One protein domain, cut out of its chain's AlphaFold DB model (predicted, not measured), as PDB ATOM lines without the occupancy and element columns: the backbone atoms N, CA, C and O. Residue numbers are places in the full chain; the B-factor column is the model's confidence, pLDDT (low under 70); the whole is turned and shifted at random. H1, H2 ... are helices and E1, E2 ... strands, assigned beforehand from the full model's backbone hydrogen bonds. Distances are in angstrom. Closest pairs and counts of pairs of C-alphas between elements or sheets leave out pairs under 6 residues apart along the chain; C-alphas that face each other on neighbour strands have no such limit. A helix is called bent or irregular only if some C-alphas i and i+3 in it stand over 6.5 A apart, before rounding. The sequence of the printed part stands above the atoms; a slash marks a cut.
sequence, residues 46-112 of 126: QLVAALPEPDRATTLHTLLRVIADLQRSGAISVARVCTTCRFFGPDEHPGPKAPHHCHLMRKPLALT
ATOM      1  N   GLN A  46     -39.091 -12.659  15.882       87.25
ATOM      2  CA  GLN A  46     -40.449 -12.239  15.518       87.25
ATOM      3  C   GLN A  46     -40.467 -11.360  14.263       87.25
ATOM      4  O   GLN A  46     -41.360 -11.498  13.429       87.25
ATOM      5  N   LEU A  47     -39.472 -10.480  14.106       86.81
ATOM      6  CA  LEU A  47     -39.330  -9.639  12.917       86.81
ATOM      7  C   LEU A  47     -39.054 -10.502  11.681       86.81
ATOM      8  O   LEU A  47     -39.684 -10.323  10.642       86.81
ATOM      9  N   VAL A  48     -38.140 -11.463  11.808       85.12
ATOM     10  CA  VAL A  48     -37.801 -12.391  10.731       85.12
ATOM     11  C   VAL A  48     -38.996 -13.287  10.399       85.12
ATOM     12  O   VAL A  48     -39.287 -13.501   9.223       85.12
ATOM     13  N   ALA A  49     -39.728 -13.774  11.404       87.44
ATOM     14  CA  ALA A  49     -40.934 -14.580  11.214       87.44
ATOM     15  C   ALA A  49     -42.064 -13.807  10.514       87.44
ATOM     16  O   ALA A  49     -42.803 -14.395   9.727       87.44
ATOM     17  N   ALA A  50     -42.176 -12.498  10.756       89.94
ATOM     18  CA  ALA A  50     -43.158 -11.642  10.094       89.94
ATOM     19  C   ALA A  50     -42.853 -11.398   8.604       89.94
ATOM     20  O   ALA A  50     -43.753 -10.998   7.868       89.94
ATOM     21  N   LEU A  51     -41.615 -11.637   8.151       88.44
ATOM     22  CA  LEU A  51     -41.216 -11.490   6.752       88.44
ATOM     23  C   LEU A  51     -41.261 -12.854   6.032       88.44
ATOM     24  O   LEU A  51     -40.408 -13.713   6.312       88.44
ATOM     25  N   PRO A  52     -42.208 -13.067   5.093       87.75
ATOM     26  CA  PRO A  52     -42.326 -14.321   4.356       87.75
ATOM     27  C   PRO A  52     -41.019 -14.679   3.651       87.75
ATOM     28  O   PRO A  52     -40.399 -13.824   3.023       87.75
ATOM     29  N   GLU A  53     -40.601 -15.945   3.738       85.31
ATOM     30  CA  GLU A  53     -39.336 -16.419   3.153       85.31
ATOM     31  C   GLU A  53     -39.162 -16.037   1.669       85.31
ATOM     32  O   GLU A  53     -38.117 -15.455   1.356       85.31
ATOM     33  N   PRO A  54     -40.186 -16.193   0.798       85.56
ATOM     34  CA  PRO A  54     -40.076 -15.822  -0.615       85.56
ATOM     35  C   PRO A  54     -39.736 -14.343  -0.848       85.56
ATOM     36  O   PRO A  54     -39.110 -13.997  -1.850       85.56
ATOM     37  N   ASP A  55     -40.108 -13.470   0.091       89.56
ATOM     38  CA  ASP A  55     -39.951 -12.023  -0.040       89.56
ATOM     39  C   ASP A  55     -38.620 -11.522   0.528       89.56
ATOM     40  O   ASP A  55     -38.195 -10.408   0.211       89.56
ATOM     41  N   ARG A  56     -37.923 -12.316   1.353       90.50
ATOM     42  CA  ARG A  56     -36.719 -11.873   2.084       90.50
ATOM     43  C   ARG A  56     -35.606 -11.419   1.153       90.50
ATOM     44  O   ARG A  56     -35.008 -10.367   1.370       90.50
ATOM     45  N   ALA A  57     -35.339 -12.198   0.109       91.31
ATOM     46  CA  ALA A  57     -34.257 -11.925  -0.829       91.31
ATOM     47  C   ALA A  57     -34.521 -10.641  -1.637       91.31
ATOM     48  O   ALA A  57     -33.652  -9.773  -1.752       91.31
ATOM     49  N   THR A  58     -35.751 -10.486  -2.127       92.12
ATOM     50  CA  THR A  58     -36.209  -9.287  -2.840       92.12
ATOM     51  C   THR A  58     -36.219  -8.062  -1.925       92.12
ATOM     52  O   THR A  58     -35.782  -6.980  -2.327       92.12
ATOM     53  N   THR A  59     -36.654  -8.227  -0.675       93.06
ATOM     54  CA  THR A  59     -36.665  -7.167   0.343       93.06
ATOM     55  C   THR A  59     -35.248  -6.700   0.658       93.06
ATOM     56  O   THR A  59     -34.982  -5.501   0.616       93.06
ATOM     57  N   LEU A  60     -34.313  -7.630   0.889       93.25
ATOM     58  CA  LEU A  60     -32.899  -7.319   1.092       93.25
ATOM     59  C   LEU A  60     -32.348  -6.512  -0.084       93.25
ATOM     60  O   LEU A  60     -31.811  -5.425   0.117       93.25
ATOM     61  N   HIS A  61     -32.517  -7.005  -1.311       94.12
ATOM     62  CA  HIS A  61     -32.046  -6.309  -2.506       94.12
ATOM     63  C   HIS A  61     -32.624  -4.889  -2.617       94.12
ATOM     64  O   HIS A  61     -31.890  -3.935  -2.884       94.12
ATOM     65  N   THR A  62     -33.922  -4.730  -2.348       94.75
ATOM     66  CA  THR A  62     -34.605  -3.429  -2.367       94.75
ATOM     67  C   THR A  62     -34.016  -2.473  -1.329       94.75
ATOM     68  O   THR A  62     -33.668  -1.342  -1.665       94.75
ATOM     69  N   LEU A  63     -33.817  -2.926  -0.088       94.50
ATOM     70  CA  LEU A  63     -33.215  -2.115   0.973       94.50
ATOM     71  C   LEU A  63     -31.773  -1.712   0.644       94.50
ATOM     72  O   LEU A  63     -31.395  -0.561   0.855       94.50
ATOM     73  N   LEU A  64     -30.973  -2.613   0.068       94.69
ATOM     74  CA  LEU A  64     -29.607  -2.297  -0.367       94.69
ATOM     75  C   LEU A  64     -29.584  -1.242  -1.482       94.69
ATOM     76  O   LEU A  64     -28.657  -0.431  -1.537       94.69
ATOM     77  N   ARG A  65     -30.588  -1.216  -2.366       93.88
ATOM     78  CA  ARG A  65     -30.736  -0.156  -3.375       93.88
ATOM     79  C   ARG A  65     -31.097   1.182  -2.741       93.88
ATOM     80  O   ARG A  65     -30.438   2.169  -3.049       93.88
ATOM     81  N   VAL A  66     -32.046   1.192  -1.804       95.06
ATOM     82  CA  VAL A  66     -32.413   2.400  -1.043       95.06
ATOM     83  C   VAL A  66     -31.201   2.964  -0.298       95.06
ATOM     84  O   VAL A  66     -30.924   4.155  -0.387       95.06
ATOM     85  N   ILE A  67     -30.429   2.115   0.384       93.31
ATOM     86  CA  ILE A  67     -29.182   2.515   1.053       93.31
ATOM     87  C   ILE A  67     -28.201   3.135   0.049       93.31
ATOM     88  O   ILE A  67     -27.608   4.175   0.333       93.31
ATOM     89  N   ALA A  68     -28.045   2.536  -1.134       91.56
ATOM     90  CA  ALA A  68     -27.168   3.072  -2.170       91.56
ATOM     91  C   ALA A  68     -27.624   4.453  -2.676       91.56
ATOM     92  O   ALA A  68     -26.783   5.328  -2.879       91.56
ATOM     93  N   ASP A  69     -28.931   4.669  -2.842       93.19
ATOM     94  CA  ASP A  69     -29.500   5.972  -3.214       93.19
ATOM     95  C   ASP A  69     -29.277   7.028  -2.125       93.19
ATOM     96  O   ASP A  69     -28.820   8.132  -2.422       93.19
ATOM     97  N   LEU A  70     -29.526   6.678  -0.858       93.38
ATOM     98  CA  LEU A  70     -29.274   7.560   0.284       93.38
ATOM     99  C   LEU A  70     -27.789   7.915   0.425       93.38
ATOM    100  O   LEU A  70     -27.451   9.031   0.815       93.38
ATOM    101  N   GLN A  71     -26.888   6.983   0.110       91.12
ATOM    102  CA  GLN A  71     -25.456   7.264   0.130       91.12
ATOM    103  C   GLN A  71     -25.060   8.191  -1.025       91.12
ATOM    104  O   GLN A  71     -24.320   9.148  -0.813       91.12
ATOM    105  N   ARG A  72     -25.569   7.949  -2.242       89.06
ATOM    106  CA  ARG A  72     -25.313   8.817  -3.405       89.06
ATOM    107  C   ARG A  72     -25.821  10.241  -3.199       89.06
ATOM    108  O   ARG A  72     -25.171  11.176  -3.654       89.06
ATOM    109  N   SER A  73     -26.948  10.412  -2.512       92.19
ATOM    110  CA  SER A  73     -27.493  11.735  -2.191       92.19
ATOM    111  C   SER A  73     -26.769  12.439  -1.038       92.19
ATOM    112  O   SER A  73     -27.075  13.591  -0.740       92.19
ATOM    113  N   GLY A  74     -25.819  11.769  -0.377       91.19
ATOM    114  CA  GLY A  74     -25.110  12.296   0.787       91.19
ATOM    115  C   GLY A  74     -25.938  12.299   2.076       91.19
ATOM    116  O   GLY A  74     -25.474  12.820   3.087       91.19
ATOM    117  N   ALA A  75     -27.140  11.706   2.071       92.44
ATOM    118  CA  ALA A  75     -27.976  11.578   3.264       92.44
ATOM    119  C   ALA A  75     -27.365  10.623   4.307       92.44
ATOM    120  O   ALA A  75     -27.593  10.788   5.504       92.44
ATOM    121  N   ILE A  76     -26.567   9.645   3.862       88.50
ATOM    122  CA  ILE A  76     -25.730   8.797   4.723       88.50
ATOM    123  C   ILE A  76     -24.286   8.780   4.213       88.50
ATOM    124  O   ILE A  76     -24.035   8.905   3.017       88.50
ATOM    125  N   SER A  77     -23.325   8.624   5.125       81.69
ATOM    126  CA  SER A  77     -21.905   8.819   4.812       81.69
ATOM    127  C   SER A  77     -21.229   7.603   4.175       81.69
ATOM    128  O   SER A  77     -20.501   7.756   3.198       81.69
ATOM    129  N   VAL A  78     -21.431   6.397   4.712       80.31
ATOM    130  CA  VAL A  78     -20.776   5.178   4.212       80.31
ATOM    131  C   VAL A  78     -21.674   3.966   4.429       80.31
ATOM    132  O   VAL A  78     -22.051   3.669   5.561       80.31
ATOM    133  N   ALA A  79     -21.934   3.214   3.362       83.06
ATOM    134  CA  ALA A  79     -22.457   1.859   3.430       83.06
ATOM    135  C   ALA A  79     -21.590   0.934   2.564       83.06
ATOM    136  O   ALA A  79     -21.434   1.142   1.360       83.06
ATOM    137  N   ARG A  80     -21.026  -0.114   3.173       92.50
ATOM    138  CA  ARG A  80     -20.173  -1.109   2.498       92.50
ATOM    139  C   ARG A  80     -21.004  -2.216   1.845       92.50
ATOM    140  O   ARG A  80     -20.703  -3.404   1.962       92.50
ATOM    141  N   VAL A  81     -22.086  -1.821   1.188       94.19
ATOM    142  CA  VAL A  81     -23.063  -2.733   0.590       94.19
ATOM    143  C   VAL A  81     -22.650  -3.130  -0.822       94.19
ATOM    144  O   VAL A  81     -21.962  -2.378  -1.515       94.19
ATOM    145  N   CYS A  82     -23.083  -4.305  -1.290       95.56
ATOM    146  CA  CYS A  82     -22.789  -4.748  -2.661       95.56
ATOM    147  C   CYS A  82     -23.191  -3.701  -3.715       95.56
ATOM    148  O   CYS A  82     -22.412  -3.415  -4.612       95.56
ATOM    149  N   THR A  83     -24.349  -3.063  -3.558       94.69
ATOM    150  CA  THR A  83     -24.915  -2.078  -4.501       94.69
ATOM    151  C   THR A  83     -24.135  -0.760  -4.621       94.69
ATOM    152  O   THR A  83     -24.428   0.028  -5.517       94.69
ATOM    153  N   THR A  84     -23.146  -0.505  -3.756       94.19
ATOM    154  CA  THR A  84     -22.226   0.650  -3.846       94.19
ATOM    155  C   THR A  84     -20.781   0.231  -4.136       94.19
ATOM    156  O   THR A  84     -19.879   1.070  -4.169       94.19
ATOM    157  N   CYS A  85     -20.538  -1.067  -4.330       95.75
ATOM    158  CA  CYS A  85     -19.211  -1.632  -4.512       95.75
ATOM    159  C   CYS A  85     -18.776  -1.581  -5.981       95.75
ATOM    160  O   CYS A  85     -19.512  -2.012  -6.864       95.75
ATOM    161  N   ARG A  86     -17.529  -1.181  -6.247       96.00
ATOM    162  CA  ARG A  86     -16.937  -1.169  -7.596       96.00
ATOM    163  C   ARG A  86     -16.862  -2.551  -8.253       96.00
ATOM    164  O   ARG A  86     -16.660  -2.649  -9.454       96.00
ATOM    165  N   PHE A  87     -16.919  -3.617  -7.452       97.12
ATOM    166  CA  PHE A  87     -16.831  -5.000  -7.923       97.12
ATOM    167  C   PHE A  87     -18.201  -5.618  -8.220       97.12
ATOM    168  O   PHE A  87     -18.258  -6.793  -8.577       97.12
ATOM    169  N   PHE A  88     -19.294  -4.892  -7.999       96.94
ATOM    170  CA  PHE A  88     -20.639  -5.419  -8.174       96.94
ATOM    171  C   PHE A  88     -21.130  -5.202  -9.606       96.94
ATOM    172  O   PHE A  88     -21.230  -4.068 -10.064       96.94
ATOM    173  N   GLY A  89     -21.435  -6.303 -10.288       96.31
ATOM    174  CA  GLY A  89     -22.055  -6.331 -11.607       96.31
ATOM    175  C   GLY A  89     -23.550  -6.636 -11.490       96.31
ATOM    176  O   GLY A  89     -23.893  -7.789 -11.211       96.31
ATOM    177  N   PRO A  90     -24.453  -5.653 -11.638       95.00
ATOM    178  CA  PRO A  90     -25.887  -5.912 -11.623       95.00
ATOM    179  C   PRO A  90     -26.313  -6.652 -12.898       95.00
ATOM    180  O   PRO A  90     -25.855  -6.334 -13.988       95.00
ATOM    181  N   ASP A  91     -27.211  -7.622 -12.731       94.75
ATOM    182  CA  ASP A  91     -27.897  -8.365 -13.803       94.75
ATOM    183  C   ASP A  91     -27.018  -8.894 -14.962       94.75
ATOM    184  O   ASP A  91     -27.463  -8.997 -16.101       94.75
ATOM    185  N   GLU A  92     -25.764  -9.264 -14.679       95.81
ATOM    186  CA  GLU A  92     -24.823  -9.796 -15.677       95.81
ATOM    187  C   GLU A  92     -25.116 -11.242 -16.110       95.81
ATOM    188  O   GLU A  92     -24.577 -11.700 -17.119       95.81
ATOM    189  N   HIS A  93     -25.950 -11.978 -15.369       92.00
ATOM    190  CA  HIS A  93     -26.301 -13.363 -15.692       92.00
ATOM    191  C   HIS A  93     -27.771 -13.498 -16.102       92.00
ATOM    192  O   HIS A  93     -28.655 -13.011 -15.400       92.00
ATOM    193  N   PRO A  94     -28.072 -14.257 -17.171       82.69
ATOM    194  CA  PRO A  94     -29.438 -14.430 -17.674       82.69
ATOM    195  C   PRO A  94     -30.335 -15.306 -16.778       82.69
ATOM    196  O   PRO A  94     -31.541 -15.387 -17.000       82.69
ATOM    197  N   GLY A  95     -29.770 -16.008 -15.789       81.06
ATOM    198  CA  GLY A  95     -30.512 -16.903 -14.900       81.06
ATOM    199  C   GLY A  95     -31.069 -16.181 -13.663       81.06
ATOM    200  O   GLY A  95     -30.298 -15.541 -12.949       81.06
ATOM    201  N   PRO A  96     -32.356 -16.366 -13.300       76.94
ATOM    202  CA  PRO A  96     -32.990 -15.617 -12.208       76.94
ATOM    203  C   PRO A  96     -32.455 -15.971 -10.811       76.94
ATOM    204  O   PRO A  96     -32.682 -15.233  -9.859       76.94
ATOM    205  N   LYS A  97     -31.755 -17.105 -10.660       86.81
ATOM    206  CA  LYS A  97     -31.248 -17.563  -9.356       86.81
ATOM    207  C   LYS A  97     -30.066 -16.739  -8.851       86.81
ATOM    208  O   LYS A  97     -29.943 -16.548  -7.647       86.81
ATOM    209  N   ALA A  98     -29.197 -16.298  -9.754       91.94
ATOM    210  CA  ALA A  98     -27.984 -15.559  -9.425       91.94
ATOM    211  C   ALA A  98     -27.688 -14.522 -10.517       91.94
ATOM    212  O   ALA A  98     -26.721 -14.685 -11.260       91.94
ATOM    213  N   PRO A  99     -28.551 -13.499 -10.658       94.31
ATOM    214  CA  PRO A  99     -28.473 -12.558 -11.769       94.31
ATOM    215  C   PRO A  99     -27.250 -11.637 -11.671       94.31
ATOM    216  O   PRO A  99     -26.784 -11.125 -12.680       94.31
ATOM    217  N   HIS A 100     -26.700 -11.421 -10.476       96.25
ATOM    218  CA  HIS A 100     -25.607 -10.474 -10.255       96.25
ATOM    219  C   HIS A 100     -24.233 -11.148 -10.293       96.25
ATOM    220  O   HIS A 100     -24.127 -12.365 -10.180       96.25
ATOM    221  N   HIS A 101     -23.162 -10.366 -10.393       97.38
ATOM    222  CA  HIS A 101     -21.782 -10.848 -10.392       97.38
ATOM    223  C   HIS A 101     -20.936 -10.105  -9.348       97.38
ATOM    224  O   HIS A 101     -21.079  -8.899  -9.146       97.38
ATOM    225  N   CYS A 102     -20.018 -10.812  -8.685       97.56
ATOM    226  CA  CYS A 102     -18.932 -10.189  -7.928       97.56
ATOM    227  C   CYS A 102     -17.612 -10.343  -8.678       97.56
ATOM    228  O   CYS A 102     -17.052 -11.437  -8.706       97.56
ATOM    229  N   HIS A 103     -17.086  -9.257  -9.244       97.94
ATOM    230  CA  HIS A 103     -15.863  -9.268 -10.058       97.94
ATOM    231  C   HIS A 103     -14.600  -9.592  -9.250       97.94
ATOM    232  O   HIS A 103     -13.622 -10.094  -9.797       97.94
ATOM    233  N   LEU A 104     -14.626  -9.366  -7.932       97.62
ATOM    234  CA  LEU A 104     -13.526  -9.738  -7.040       97.62
ATOM    235  C   LEU A 104     -13.465 -11.255  -6.815       97.62
ATOM    236  O   LEU A 104     -12.413 -11.865  -6.985       97.62
ATOM    237  N   MET A 105     -14.598 -11.866  -6.454       96.25
ATOM    238  CA  MET A 105     -14.698 -13.316  -6.232       96.25
ATOM    239  C   MET A 105     -14.858 -14.112  -7.534       96.25
ATOM    240  O   MET A 105     -14.734 -15.334  -7.514       96.25
ATOM    241  N   ARG A 106     -15.150 -13.429  -8.648       96.88
ATOM    242  CA  ARG A 106     -15.435 -13.990  -9.976       96.88
ATOM    243  C   ARG A 106     -16.547 -15.036  -9.953       96.88
ATOM    244  O   ARG A 106     -16.386 -16.139 -10.474       96.88
ATOM    245  N   LYS A 107     -17.670 -14.708  -9.311       95.62
ATOM    246  CA  LYS A 107     -18.813 -15.621  -9.207       95.62
ATOM    247  C   LYS A 107     -20.157 -14.909  -9.386       95.62
ATOM    248  O   LYS A 107     -20.265 -13.736  -9.005       95.62
ATOM    249  N   PRO A 108     -21.184 -15.621  -9.891       96.94
ATOM    250  CA  PRO A 108     -22.569 -15.187  -9.777       96.94
ATOM    251  C   PRO A 108     -22.978 -14.996  -8.309       96.94
ATOM    252  O   PRO A 108     -22.451 -15.667  -7.417       96.94
ATOM    253  N   LEU A 109     -23.920 -14.089  -8.069       96.06
ATOM    254  CA  LEU A 109     -24.507 -13.787  -6.769       96.06
ATOM    255  C   LEU A 109     -26.032 -13.864  -6.851       96.06
ATOM    256  O   LEU A 109     -26.666 -13.126  -7.612       96.06
ATOM    257  N   ALA A 110     -26.617 -14.723  -6.020       95.06
ATOM    258  CA  ALA A 110     -28.035 -14.666  -5.689       95.06
ATOM    259  C   ALA A 110     -28.353 -13.426  -4.843       95.06
ATOM    260  O   ALA A 110     -27.487 -12.873  -4.162       95.06
ATOM    261  N   LEU A 111     -29.625 -13.017  -4.823       93.88
ATOM    262  CA  LEU A 111     -30.076 -11.911  -3.970       93.88
ATOM    263  C   LEU A 111     -29.784 -12.171  -2.481       93.88
ATOM    264  O   LEU A 111     -29.417 -11.252  -1.754       93.88
ATOM    265  N   THR A 112     -29.879 -13.429  -2.042       92.50
ATOM    266  CA  THR A 112     -29.562 -13.868  -0.671       92.50
ATOM    267  C   THR A 112     -28.070 -13.817  -0.334       92.50
ATOM    268  O   THR A 112     -27.708 -13.858   0.838       92.50
TER     269      THR A 112
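AT A GLANCE: This is residues 46 to 112 of the 126 residues of an uncharacterized protein of Amycolatopsis sp. M39 (UniProt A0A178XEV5). A small two-stranded hairpin, E1 and E2, and one long helix, H2, stand at the two limbs of a V: after H2 the backbone turns at residues 73 to 77 and folds back through a long stretch with no named element to the hairpin. The short helix H1 is set off sideways from the first end of H2, near residue 53 and away from the hairpin of E1 and E2, and residues 110 to 112 run from E2 back toward H2. The printed part has 67 residues with two named helices and two named strands, in the order H1, H2, E1, E2; the sheet has the order E1 - E2 and is antiparallel. The class is mostly helix, though under half of the residues are in named elements. The whole is flat, spanning 35 by 34 by 17 A, and only just loose, close to compact, with a radius of gyration of the C-alphas of 13.2 A.

IN THESE COORDINATES: Strand E1 is residues 100 to 102, 7.1 A from first to last C-alpha, and E2 is residues 107 to 109, 6.5 A long, ending at C-alpha 109 at (-24.507, -13.787, -6.769). Helix H2 is residues 53 to 72, 29.6 A long, from C-alpha 53 at (-39.336, -16.419, 3.153) to C-alpha 72 at (-25.313, 8.817, -3.405). H2 is irregular: C-alphas 54 and 57 are 7.0 A apart. H1 is residues 46 to 50, 6.1 A long, beginning at C-alpha 46 at (-40.449, -12.239, 15.518).

HOW THE PARTS SIT: E1 and E2 are antiparallel neighbours and form a hairpin, with 134 degrees between their N-to-C directions. The C-alphas of His 101 and Pro 108 face each other at 4.5 A. N 109 and O 100 are 2.7 A apart and N 102 and O 107 are 3.0 A apart, both within hydrogen-bond range. A short antiparallel pairing ties residues 88 to 89 to residues 101 to 102 of E1. H2 is apart from E2, with no C-alpha of the one within 8 A of the other. H1 is apart from H2, from E1 and from E2. In H1 every O i to N i+4 pair is within hydrogen-bond range; in H2, 14 of 16 are.

THE WHOLE: The two C-alphas farthest apart are those of Gln 46 and Arg 106, at 35.8 A, while the first and last printed C-alphas, those of Gln 46 and Thr 112, are 19.6 A apart. The printed part has no cut. The link from H2 to E1, residues 73 to 99, is long; those from H1 to H2 and from E1 to E2 are tight. The mean pLDDT of the printed part is 91.9, and no printed residue is under 70.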